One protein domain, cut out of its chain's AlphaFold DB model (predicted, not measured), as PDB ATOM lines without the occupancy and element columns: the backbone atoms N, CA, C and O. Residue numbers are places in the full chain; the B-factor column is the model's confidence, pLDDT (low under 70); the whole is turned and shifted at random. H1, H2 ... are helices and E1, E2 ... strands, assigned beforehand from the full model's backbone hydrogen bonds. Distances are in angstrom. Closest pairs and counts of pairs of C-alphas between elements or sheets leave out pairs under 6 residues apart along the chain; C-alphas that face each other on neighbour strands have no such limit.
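What this domain is: This is residues 24 to 105 of the 110 residues of the protein "Integrating conjugative element protein, PFL_4669 family" of Mannheimia haemolytica (UniProt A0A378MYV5). One very long helix, H3, and a shorter one, H2, make a narrow V, meeting where H2 ends and H3 begins, and most of H3 then sticks out alone with residues 79 to 105. At the other end of H2 sits the short helix H1, and the link between H1 and H2 runs away from the helices as a thin two-stranded loop, in which residues 35 to 36 pair with the little strand E1. The printed part has 82 residues, with three named helices and one named strand in the order H1, E1, H2, H3, and its class is mostly helix. The whole is extended, with a radius of gyration of the C-alphas of 18.8 A, and flat in outline, spanning 56 by 44 by 18 A.

How they stand to each other: Begin with the longest helix, H3, residues 69 to 105, and look back to H2, residues 50 to 65. The two touch and form a helical hairpin, at a steep tilt of 39 degrees, opposite ways. Their closest C-alphas are those of Ala 64 and Ala 71, 4.9 A apart. H2 touches H3 with residues 60 to 64 alone, and H3 touches H2 with residues 70 to 75 alone. Go next to H1, residues 24 to 30, which touches H2 at a steep tilt of 54 degrees, the same way. Their closest C-alphas are those of Trp 29 and Val 50, 4.9 A apart, and H2 touches H1 with residues 50 to 51 alone. H1 and H3 are apart. E1, residues 42 to 44, pairs with no named strand, but residues 35 to 36 pair with it, antiparallel. E1 is apart from H1, H2 and H3. In H1, H2 and H3 every O i to N i+4 pair is within hydrogen-bond range.

Where its parts are: Find C-alpha 69 at (-43.006, -22.803, -45.164); from there H3 runs 54.5 A to C-alpha 105 at (-3.739, 13.151, -33.431). H2 runs 22.4 A from C-alpha 50 to C-alpha 65. H1 begins at C-alpha 24, at (-15.306, -13.442, -24.142), and measures 10.0 A to C-alpha 30. E1 measures 5.6 A from C-alpha 42 to C-alpha 44.

The domain as a whole: The two C-alphas farthest apart are those of Glu 66 and Ala 105, 57.4 A. Residues 79 to 105 of H3 stand free; the body without them has 55 residues and spans 45 by 27 by 16 A. The link from H1 to E1, 11 residues, is long, while the links from E1 to H2 and from H2 to H3 are tight. The printed part has no cut. Its mean pLDDT is 92.2, and residue 105 is the one printed residue under 70.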
ATOM      1  N   TYR A  24     -13.890 -13.679 -23.878       91.50
ATOM      2  CA  TYR A  24     -15.306 -13.442 -24.142       91.50
ATOM      3  C   TYR A  24     -15.786 -14.209 -25.378       91.50
ATOM      4  O   TYR A  24     -16.795 -14.905 -25.298       91.50
ATOM      5  N   ALA A  25     -15.032 -14.168 -26.482       91.50
ATOM      6  CA  ALA A  25     -15.378 -14.931 -27.677       91.50
ATOM      7  C   ALA A  25     -15.330 -16.445 -27.418       91.50
ATOM      8  O   ALA A  25     -16.216 -17.164 -27.868       91.50
ATOM      9  N   HIS A  26     -14.352 -16.926 -26.640       93.31
ATOM     10  CA  HIS A  26     -14.275 -18.341 -26.259       93.31
ATOM     11  C   HIS A  26     -15.497 -18.793 -25.448       93.31
ATOM     12  O   HIS A  26     -16.099 -19.821 -25.749       93.31
ATOM     13  N   LYS A  27     -15.911 -18.000 -24.452       91.25
ATOM     14  CA  LYS A  27     -17.116 -18.281 -23.658       91.25
ATOM     15  C   LYS A  27     -18.389 -18.233 -24.501       91.25
ATOM     16  O   LYS A  27     -19.258 -19.075 -24.312       91.25
ATOM     17  N   LEU A  28     -18.498 -17.280 -25.427       91.12
ATOM     18  CA  LEU A  28     -19.632 -17.204 -26.350       91.12
ATOM     19  C   LEU A  28     -19.690 -18.438 -27.256       91.12
ATOM     20  O   LEU A  28     -20.758 -19.015 -27.438       91.12
ATOM     21  N   TRP A  29     -18.539 -18.876 -27.771       92.31
ATOM     22  CA  TRP A  29     -18.450 -20.069 -28.604       92.31
ATOM     23  C   TRP A  29     -18.913 -21.324 -27.866       92.31
ATOM     24  O   TRP A  29     -19.741 -22.070 -28.382       92.31
ATOM     25  N   MET A  30     -18.415 -21.532 -26.644       92.56
ATOM     26  CA  MET A  30     -18.772 -22.691 -25.821       92.56
ATOM     27  C   MET A  30     -20.200 -22.624 -25.269       92.56
ATOM     28  O   MET A  30     -20.792 -23.662 -24.980       92.56
ATOM     29  N   GLY A  31     -20.769 -21.426 -25.136       92.44
ATOM     30  CA  GLY A  31     -22.043 -21.214 -24.458       92.44
ATOM     31  C   GLY A  31     -21.946 -21.419 -22.942       92.44
ATOM     32  O   GLY A  31     -20.865 -21.549 -22.361       92.44
ATOM     33  N   ARG A  32     -23.101 -21.418 -22.271       91.19
ATOM     34  CA  ARG A  32     -23.201 -21.654 -20.823       91.19
ATOM     35  C   ARG A  32     -24.509 -22.373 -20.478       91.19
ATOM     36  O   ARG A  32     -25.562 -21.930 -20.939       91.19
ATOM     37  N   PRO A  33     -24.489 -23.420 -19.635       87.38
ATOM     38  CA  PRO A  33     -25.713 -24.047 -19.150       87.38
ATOM     39  C   PRO A  33     -26.465 -23.140 -18.164       87.38
ATOM     40  O   PRO A  33     -25.897 -22.243 -17.543       87.38
ATOM     41  N   MET A  34     -27.762 -23.396 -18.006       88.38
ATOM     42  CA  MET A  34     -28.562 -22.766 -16.958       88.38
ATOM     43  C   MET A  34     -28.143 -23.330 -15.597       88.38
ATOM     44  O   MET A  34     -28.112 -24.547 -15.420       88.38
ATOM     45  N   ILE A  35     -27.878 -22.454 -14.628       88.94
ATOM     46  CA  ILE A  35     -27.564 -22.854 -13.251       88.94
ATOM     47  C   ILE A  35     -28.700 -22.403 -12.339       88.94
ATOM     48  O   ILE A  35     -29.081 -21.227 -12.332       88.94
ATOM     49  N   ARG A  36     -29.232 -23.350 -11.564       89.31
ATOM     50  CA  ARG A  36     -30.256 -23.117 -10.542       89.31
ATOM     51  C   ARG A  36     -29.639 -23.252  -9.154       89.31
ATOM     52  O   ARG A  36     -28.737 -24.065  -8.964       89.31
ATOM     53  N   ASN A  37     -30.101 -22.447  -8.202       87.38
ATOM     54  CA  ASN A  37     -29.753 -22.631  -6.795       87.38
ATOM     55  C   ASN A  37     -30.507 -23.841  -6.199       87.38
ATOM     56  O   ASN A  37     -31.390 -24.413  -6.841       87.38
ATOM     57  N   GLY A  38     -30.181 -24.213  -4.956       81.69
ATOM     58  CA  GLY A  38     -30.852 -25.309  -4.237       81.69
ATOM     59  C   GLY A  38     -32.356 -25.101  -4.002       81.69
ATOM     60  O   GLY A  38     -33.064 -26.058  -3.723       81.69
ATOM     61  N   GLU A  39     -32.857 -23.877  -4.178       84.69
ATOM     62  CA  GLU A  39     -34.276 -23.504  -4.077       84.69
ATOM     63  C   GLU A  39     -34.983 -23.514  -5.450       84.69
ATOM     64  O   GLU A  39     -36.133 -23.095  -5.575       84.69
ATOM     65  N   GLY A  40     -34.299 -23.950  -6.515       82.00
ATOM     66  CA  GLY A  40     -34.841 -24.048  -7.874       82.00
ATOM     67  C   GLY A  40     -34.874 -22.733  -8.667       82.00
ATOM     68  O   GLY A  40     -35.226 -22.744  -9.855       82.00
ATOM     69  N   LYS A  41     -34.460 -21.610  -8.068       84.44
ATOM     70  CA  LYS A  41     -34.379 -20.298  -8.721       84.44
ATOM     71  C   LYS A  41     -33.203 -20.254  -9.693       84.44
ATOM     72  O   LYS A  41     -32.103 -20.711  -9.388       84.44
ATOM     73  N   VAL A  42     -33.433 -19.689 -10.878       85.94
ATOM     74  CA  VAL A  42     -32.389 -19.510 -11.896       85.94
ATOM     75  C   VAL A  42     -31.420 -18.427 -11.430       85.94
ATOM     76  O   VAL A  42     -31.780 -17.254 -11.356       85.94
ATOM     77  N   THR A  43     -30.189 -18.826 -11.126       85.94
ATOM     78  CA  THR A  43     -29.104 -17.909 -10.755       85.94
ATOM     79  C   THR A  43     -28.365 -17.422 -11.996       85.94
ATOM     80  O   THR A  43     -27.914 -16.281 -12.053       85.94
ATOM     81  N   GLN A  44     -28.243 -18.277 -13.015       83.69
ATOM     82  CA  GLN A  44     -27.606 -17.928 -14.280       83.69
ATOM     83  C   GLN A  44     -28.421 -18.467 -15.449       83.69
ATOM     84  O   GLN A  44     -28.695 -19.665 -15.521       83.69
ATOM     85  N   SER A  45     -28.776 -17.575 -16.377       84.88
ATOM     86  CA  SER A  45     -29.444 -17.956 -17.623       84.88
ATOM     87  C   SER A  45     -28.504 -18.747 -18.534       84.88
ATOM     88  O   SER A  45     -27.285 -18.506 -18.531       84.88
ATOM     89  N   SER A  46     -29.066 -19.660 -19.322       89.25
ATOM     90  CA  SER A  46     -28.324 -20.350 -20.371       89.25
ATOM     91  C   SER A  46     -27.976 -19.396 -21.512       89.25
ATOM     92  O   SER A  46     -28.713 -18.464 -21.831       89.25
ATOM     93  N   ILE A  47     -26.827 -19.642 -22.128       90.06
ATOM     94  CA  ILE A  47     -26.413 -19.021 -23.384       90.06
ATOM     95  C   ILE A  47     -26.162 -20.174 -24.341       90.06
ATOM     96  O   ILE A  47     -25.365 -21.065 -24.035       90.06
ATOM     97  N   ILE A  48     -26.860 -20.176 -25.474       92.06
ATOM     98  CA  ILE A  48     -26.647 -21.194 -26.494       92.06
ATOM     99  C   ILE A  48     -25.219 -21.100 -27.035       92.06
ATOM    100  O   ILE A  48     -24.707 -20.009 -27.278       92.06
ATOM    101  N   SER A  49     -24.567 -22.250 -27.188       93.31
ATOM    102  CA  SER A  49     -23.257 -22.318 -27.822       93.31
ATOM    103  C   SER A  49     -23.390 -22.091 -29.326       93.31
ATOM    104  O   SER A  49     -24.387 -22.476 -29.944       93.31
ATOM    105  N   VAL A  50     -22.371 -21.492 -29.937       91.88
ATOM    106  CA  VAL A  50     -22.364 -21.262 -31.388       91.88
ATOM    107  C   VAL A  50     -22.469 -22.585 -32.175       91.88
ATOM    108  O   VAL A  50     -23.300 -22.654 -33.080       91.88
ATOM    109  N   PRO A  51     -21.760 -23.674 -31.803       91.44
ATOM    110  CA  PRO A  51     -21.939 -24.974 -32.452       91.44
ATOM    111  C   PRO A  51     -23.369 -25.521 -32.363       91.44
ATOM    112  O   PRO A  51     -23.881 -26.049 -33.348       91.44
ATOM    113  N   ASN A  52     -24.044 -25.370 -31.216       92.19
ATOM    114  CA  ASN A  52     -25.427 -25.832 -31.072       92.19
ATOM    115  C   ASN A  52     -26.389 -24.982 -31.908       92.19
ATOM    116  O   ASN A  52     -27.324 -25.521 -32.494       92.19
ATOM    117  N   CYS A  53     -26.147 -23.672 -32.001       92.50
ATOM    118  CA  CYS A  53     -26.896 -22.795 -32.896       92.50
ATOM    119  C   CYS A  53     -26.773 -23.257 -34.356       92.50
ATOM    120  O   CYS A  53     -27.795 -23.428 -35.017       92.50
ATOM    121  N   PHE A  54     -25.560 -23.563 -34.831       91.62
ATOM    122  CA  PHE A  54     -25.364 -24.108 -36.178       91.62
ATOM    123  C   PHE A  54     -26.057 -25.454 -36.381       91.62
ATOM    124  O   PHE A  54     -26.696 -25.651 -37.407       91.62
ATOM    125  N   ALA A  55     -26.007 -26.357 -35.400       92.38
ATOM    126  CA  ALA A  55     -26.705 -27.638 -35.495       92.38
ATOM    127  C   ALA A  55     -28.229 -27.473 -35.648       92.38
ATOM    128  O   ALA A  55     -28.859 -28.243 -36.374       92.38
ATOM    129  N   MET A  56     -28.831 -26.480 -34.986       93.94
ATOM    130  CA  MET A  56     -30.253 -26.162 -35.165       93.94
ATOM    131  C   MET A  56     -30.519 -25.503 -36.518       93.94
ATOM    132  O   MET A  56     -31.459 -25.895 -37.198       93.94
ATOM    133  N   LEU A  57     -29.674 -24.565 -36.953       94.25
ATOM    134  CA  LEU A  57     -29.814 -23.928 -38.266       94.25
ATOM    135  C   LEU A  57     -29.735 -24.942 -39.409       94.25
ATOM    136  O   LEU A  57     -30.547 -24.873 -40.321       94.25
ATOM    137  N   THR A  58     -28.836 -25.927 -39.337       92.88
ATOM    138  CA  THR A  58     -28.768 -27.010 -40.332       92.88
ATOM    139  C   THR A  58     -30.059 -27.829 -40.375       92.88
ATOM    140  O   THR A  58     -30.492 -28.238 -41.448       92.88
ATOM    141  N   GLN A  59     -30.689 -28.074 -39.221       94.12
ATOM    142  CA  GLN A  59     -31.982 -28.765 -39.171       94.12
ATOM    143  C   GLN A  59     -33.088 -27.923 -39.807       94.12
ATOM    144  O   GLN A  59     -33.868 -28.451 -40.591       94.12
ATOM    145  N   ILE A  60     -33.119 -26.619 -39.522       95.31
ATOM    146  CA  ILE A  60     -34.100 -25.696 -40.105       95.31
ATOM    147  C   ILE A  60     -33.894 -25.584 -41.620       95.31
ATOM    148  O   ILE A  60     -34.850 -25.693 -42.373       95.31
ATOM    149  N   GLN A  61     -32.649 -25.460 -42.082       94.12
ATOM    150  CA  GLN A  61     -32.319 -25.447 -43.509       94.12
ATOM    151  C   GLN A  61     -32.775 -26.727 -44.215       94.12
ATOM    152  O   GLN A  61     -33.248 -26.683 -45.351       94.12
ATOM    153  N   ARG A  62     -32.641 -27.879 -43.551       94.75
ATOM    154  CA  ARG A  62     -33.155 -29.139 -44.080       94.75
ATOM    155  C   ARG A  62     -34.684 -29.142 -44.147       94.75
ATOM    156  O   ARG A  62     -35.205 -29.554 -45.172       94.75
ATOM    157  N   ALA A  63     -35.376 -28.671 -43.110       94.31
ATOM    158  CA  ALA A  63     -36.838 -28.577 -43.106       94.31
ATOM    159  C   ALA A  63     -37.359 -27.648 -44.217       94.31
ATOM    160  O   ALA A  63     -38.262 -28.024 -44.952       94.31
ATOM    161  N   ALA A  64     -36.712 -26.497 -44.416       95.00
ATOM    162  CA  ALA A  64     -36.955 -25.603 -45.549       95.00
ATOM    163  C   ALA A  64     -36.786 -26.321 -46.903       95.00
ATOM    164  O   ALA A  64     -37.608 -26.196 -47.800       95.00
ATOM    165  N   SER A  65     -35.750 -27.160 -47.032       93.75
ATOM    166  CA  SER A  65     -35.523 -27.967 -48.244       93.75
ATOM    167  C   SER A  65     -36.558 -29.084 -48.450       93.75
ATOM    168  O   SER A  65     -36.652 -29.627 -49.547       93.75
ATOM    169  N   GLU A  66     -37.286 -29.461 -47.398       95.56
ATOM    170  CA  GLU A  66     -38.379 -30.441 -47.405       95.56
ATOM    171  C   GLU A  66     -39.758 -29.743 -47.531       95.56
ATOM    172  O   GLU A  66     -40.781 -30.333 -47.189       95.56
ATOM    173  N   ASP A  67     -39.778 -28.504 -48.047       94.31
ATOM    174  CA  ASP A  67     -40.960 -27.665 -48.295       94.31
ATOM    175  C   ASP A  67     -41.733 -27.232 -47.023       94.31
ATOM    176  O   ASP A  67     -42.955 -27.060 -47.059       94.31
ATOM    177  N   ASP A  68     -41.050 -27.030 -45.885       96.00
ATOM    178  CA  ASP A  68     -41.653 -26.413 -44.690       96.00
ATOM    179  C   ASP A  68     -41.698 -24.868 -44.807       96.00
ATOM    180  O   ASP A  68     -40.662 -24.208 -44.655       96.00
ATOM    181  N   PRO A  69     -42.886 -24.251 -44.984       93.38
ATOM    182  CA  PRO A  69     -43.006 -22.803 -45.164       93.38
ATOM    183  C   PRO A  69     -42.609 -21.992 -43.920       93.38
ATOM    184  O   PRO A  69     -42.246 -20.821 -44.041       93.38
ATOM    185  N   TYR A  70     -42.677 -22.574 -42.718       96.25
ATOM    186  CA  TYR A  70     -42.272 -21.876 -41.495       96.25
ATOM    187  C   TYR A  70     -40.754 -21.855 -41.330       96.25
ATOM    188  O   TYR A  70     -40.204 -20.906 -40.763       96.25
ATOM    189  N   ALA A  71     -40.070 -22.888 -41.820       95.75
ATOM    190  CA  ALA A  71     -38.617 -22.925 -41.830       95.75
ATOM    191  C   ALA A  71     -38.049 -21.853 -42.771       95.75
ATOM    192  O   ALA A  71     -37.109 -21.154 -42.386       95.75
ATOM    193  N   ASP A  72     -38.661 -21.664 -43.942       95.56
ATOM    194  CA  ASP A  72     -38.291 -20.602 -44.886       95.56
ATOM    195  C   ASP A  72     -38.429 -19.205 -44.270       95.56
ATOM    196  O   ASP A  72     -37.475 -18.421 -44.280       95.56
ATOM    197  N   ASP A  73     -39.588 -18.904 -43.676       96.44
ATOM    198  CA  ASP A  73     -39.838 -17.613 -43.019       96.44
ATOM    199  C   ASP A  73     -38.833 -17.352 -41.884       96.44
ATOM    200  O   ASP A  73     -38.250 -16.267 -41.779       96.44
ATOM    201  N   TYR A  74     -38.542 -18.375 -41.074       96.00
ATOM    202  CA  TYR A  74     -37.535 -18.263 -40.024       96.00
ATOM    203  C   TYR A  74     -36.141 -17.948 -40.583       96.00
ATOM    204  O   TYR A  74     -35.429 -17.112 -40.017       96.00
ATOM    205  N   LEU A  75     -35.724 -18.600 -41.673       95.75
ATOM    206  CA  LEU A  75     -34.406 -18.371 -42.273       95.75
ATOM    207  C   LEU A  75     -34.256 -16.938 -42.794       95.75
ATOM    208  O   LEU A  75     -33.195 -16.343 -42.593       95.75
ATOM    209  N   ILE A  76     -35.313 -16.365 -43.376       96.06
ATOM    210  CA  ILE A  76     -35.328 -14.962 -43.819       96.06
ATOM    211  C   ILE A  76     -35.139 -14.026 -42.620       96.06
ATOM    212  O   ILE A  76     -34.229 -13.192 -42.609       96.06
ATOM    213  N   GLN A  77     -35.935 -14.202 -41.562       96.62
ATOM    214  CA  GLN A  77     -35.827 -13.379 -40.348       96.62
ATOM    215  C   GLN A  77     -34.452 -13.515 -39.677       96.62
ATOM    216  O   GLN A  77     -33.890 -12.547 -39.142       96.62
ATOM    217  N   PHE A  78     -33.888 -14.723 -39.703       95.50
ATOM    218  CA  PHE A  78     -32.553 -14.989 -39.191       95.50
ATOM    219  C   PHE A  78     -31.479 -14.265 -40.013       95.50
ATOM    220  O   PHE A  78     -30.609 -13.608 -39.432       95.50
ATOM    221  N   GLU A  79     -31.548 -14.323 -41.344       96.56
ATOM    222  CA  GLU A  79     -30.624 -13.613 -42.234       96.56
ATOM    223  C   GLU A  79     -30.662 -12.099 -41.986       96.56
ATOM    224  O   GLU A  79     -29.616 -11.474 -41.769       96.56
ATOM    225  N   GLU A  80     -31.859 -11.512 -41.937       97.75
ATOM    226  CA  GLU A  80     -32.039 -10.087 -41.647       97.75
ATOM    227  C   GLU A  80     -31.418  -9.703 -40.302       97.75
ATOM    228  O   GLU A  80     -30.696  -8.702 -40.192       97.75
ATOM    229  N   SER A  81     -31.635 -10.534 -39.281       96.69
ATOM    230  CA  SER A  81     -31.053 -10.344 -37.953       96.69
ATOM    231  C   SER A  81     -29.524 -10.347 -38.011       96.69
ATOM    232  O   SER A  81     -28.882  -9.431 -37.487       96.69
ATOM    233  N   VAL A  82     -28.917 -11.323 -38.694       96.06
ATOM    234  CA  VAL A  82     -27.456 -11.416 -38.860       96.06
ATOM    235  C   VAL A  82     -26.902 -10.191 -39.591       96.06
ATOM    236  O   VAL A  82     -25.896  -9.612 -39.161       96.06
ATOM    237  N   ILE A  83     -27.558  -9.751 -40.667       97.81
ATOM    238  CA  ILE A  83     -27.163  -8.553 -41.419       97.81
ATOM    239  C   ILE A  83     -27.219  -7.312 -40.524       97.81
ATOM    240  O   ILE A  83     -26.289  -6.497 -40.547       97.81
ATOM    241  N   ASN A  84     -28.270  -7.169 -39.719       98.06
ATOM    242  CA  ASN A  84     -28.435  -6.039 -38.811       98.06
ATOM    243  C   ASN A  84     -27.365  -6.026 -37.714       98.06
ATOM    244  O   ASN A  84     -26.689  -5.009 -37.538       98.06
ATOM    245  N   TYR A  85     -27.108  -7.153 -37.047       96.81
ATOM    246  CA  TYR A  85     -26.041  -7.228 -36.042       96.81
ATOM    247  C   TYR A  85     -24.656  -6.967 -36.638       96.81
ATOM    248  O   TYR A  85     -23.838  -6.280 -36.022       96.81
ATOM    249  N   ARG A  86     -24.392  -7.433 -37.865       97.12
ATOM    250  CA  ARG A  86     -23.140  -7.129 -38.572       97.12
ATOM    251  C   ARG A  86     -22.971  -5.627 -38.810       97.12
ATOM    252  O   ARG A  86     -21.875  -5.104 -38.603       97.12
ATOM    253  N   LYS A  87     -24.040  -4.922 -39.198       98.00
ATOM    254  CA  LYS A  87     -24.026  -3.454 -39.347       98.00
ATOM    255  C   LYS A  87     -23.728  -2.760 -38.016       98.00
ATOM    256  O   LYS A  87     -22.890  -1.861 -37.981       98.00
ATOM    257  N   GLU A  88     -24.346  -3.199 -36.921       97.81
ATOM    258  CA  GLU A  88     -24.124  -2.614 -35.590       97.81
ATOM    259  C   GLU A  88     -22.695  -2.838 -35.070       97.81
ATOM    260  O   GLU A  88     -22.062  -1.907 -34.554       97.81
ATOM    261  N   ILE A  89     -22.136  -4.039 -35.270       96.56
ATOM    262  CA  ILE A  89     -20.730  -4.336 -34.951       96.56
ATOM    263  C   ILE A  89     -19.805  -3.420 -35.757       96.56
ATOM    264  O   ILE A  89     -18.915  -2.784 -35.186       96.56
ATOM    265  N   GLN A  90     -20.041  -3.291 -37.067       97.50
ATOM    266  CA  GLN A  90     -19.229  -2.447 -37.944       97.50
ATOM    267  C   GLN A  90     -19.273  -0.975 -37.520       97.50
ATOM    268  O   GLN A  90     -18.234  -0.318 -37.425       97.50
ATOM    269  N   LYS A  91     -20.466  -0.461 -37.217       97.81
ATOM    270  CA  LYS A  91     -20.671   0.911 -36.741       97.81
ATOM    271  C   LYS A  91     -19.930   1.162 -35.430       97.81
ATOM    272  O   LYS A  91     -19.271   2.189 -35.269       97.81
ATOM    273  N   THR A  92     -20.004   0.218 -34.496       96.62
ATOM    274  CA  THR A  92     -19.304   0.308 -33.209       96.62
ATOM    275  C   THR A  92     -17.789   0.308 -33.400       96.62
ATOM    276  O   THR A  92     -17.095   1.152 -32.831       96.62
ATOM    277  N   HIS A  93     -17.278  -0.573 -34.260       96.25
ATOM    278  CA  HIS A  93     -15.862  -0.627 -34.609       96.25
ATOM    279  C   HIS A  93     -15.373   0.689 -35.235       96.25
ATOM    280  O   HIS A  93     -14.375   1.253 -34.789       96.25
ATOM    281  N   GLN A  94     -16.117   1.239 -36.199       96.62
ATOM    282  CA  GLN A  94     -15.799   2.524 -36.831       96.62
ATOM    283  C   GLN A  94     -15.736   3.673 -35.821       96.62
ATOM    284  O   GLN A  94     -14.792   4.464 -35.860       96.62
ATOM    285  N   ARG A  95     -16.695   3.747 -34.886       95.94
ATOM    286  CA  ARG A  95     -16.691   4.751 -33.805       95.94
ATOM    287  C   ARG A  95     -15.433   4.648 -32.947       95.94
ATOM    288  O   ARG A  95     -14.825   5.671 -32.638       95.94
ATOM    289  N   TYR A  96     -15.032   3.428 -32.593       95.69
ATOM    290  CA  TYR A  96     -13.828   3.191 -31.804       95.69
ATOM    291  C   TYR A  96     -12.556   3.594 -32.564       95.69
ATOM    292  O   TYR A  96     -11.743   4.354 -32.042       95.69
ATOM    293  N   CYS A  97     -12.418   3.179 -33.827       94.56
ATOM    294  CA  CYS A  97     -11.289   3.579 -34.671       94.56
ATOM    295  C   CYS A  97     -11.208   5.098 -34.861       94.56
ATOM    296  O   CYS A  97     -10.116   5.662 -34.842       94.56
ATOM    297  N   HIS A  98     -12.348   5.764 -35.030       93.81
ATOM    298  CA  HIS A  98     -12.409   7.218 -35.129       93.81
ATOM    299  C   HIS A  98     -11.926   7.896 -33.837       93.81
ATOM    300  O   HIS A  98     -11.056   8.762 -33.898       93.81
ATOM    301  N   ALA A  99     -12.422   7.464 -32.672       93.62
ATOM    302  CA  ALA A  99     -12.000   8.001 -31.377       93.62
ATOM    303  C   ALA A  99     -10.498   7.784 -31.112       93.62
ATOM    304  O   ALA A  99      -9.809   8.699 -30.662       93.62
ATOM    305  N   LEU A 100      -9.964   6.605 -31.455       93.62
ATOM    306  CA  LEU A 100      -8.528   6.336 -31.347       93.62
ATOM    307  C   LEU A 100      -7.697   7.262 -32.240       93.62
ATOM    308  O   LEU A 100      -6.691   7.797 -31.785       93.62
ATOM    309  N   ARG A 101      -8.121   7.499 -33.488       90.75
ATOM    310  CA  ARG A 101      -7.422   8.428 -34.392       90.75
ATOM    311  C   ARG A 101      -7.413   9.860 -33.858       90.75
ATOM    312  O   ARG A 101      -6.380  10.514 -33.947       90.75
ATOM    313  N   GLN A 102      -8.524  10.328 -33.288       85.88
ATOM    314  CA  GLN A 102      -8.601  11.659 -32.680       85.88
ATOM    315  C   GLN A 102      -7.673  11.797 -31.468       85.88
ATOM    316  O   GLN A 102      -6.971  12.798 -31.358       85.88
ATOM    317  N   ASN A 103      -7.602  10.780 -30.606       82.94
ATOM    318  CA  ASN A 103      -6.703  10.791 -29.449       82.94
ATOM    319  C   ASN A 103      -5.222  10.722 -29.849       82.94
ATOM    320  O   ASN A 103      -4.398  11.403 -29.247       82.94
ATOM    321  N   VAL A 104      -4.879   9.947 -30.885       76.25
ATOM    322  CA  VAL A 104      -3.503   9.875 -31.407       76.25
ATOM    323  C   VAL A 104      -3.091  11.189 -32.084       76.25
ATOM    324  O   VAL A 104      -1.970  11.645 -31.889       76.25
ATOM    325  N   ALA A 105      -3.993  11.838 -32.828       60.88
ATOM    326  CA  ALA A 105      -3.739  13.151 -33.431       60.88
ATOM    327  C   ALA A 105      -3.695  14.295 -32.397       60.88
ATOM    328  O   ALA A 105      -3.049  15.311 -32.632       60.88
TER     329      ALA A 105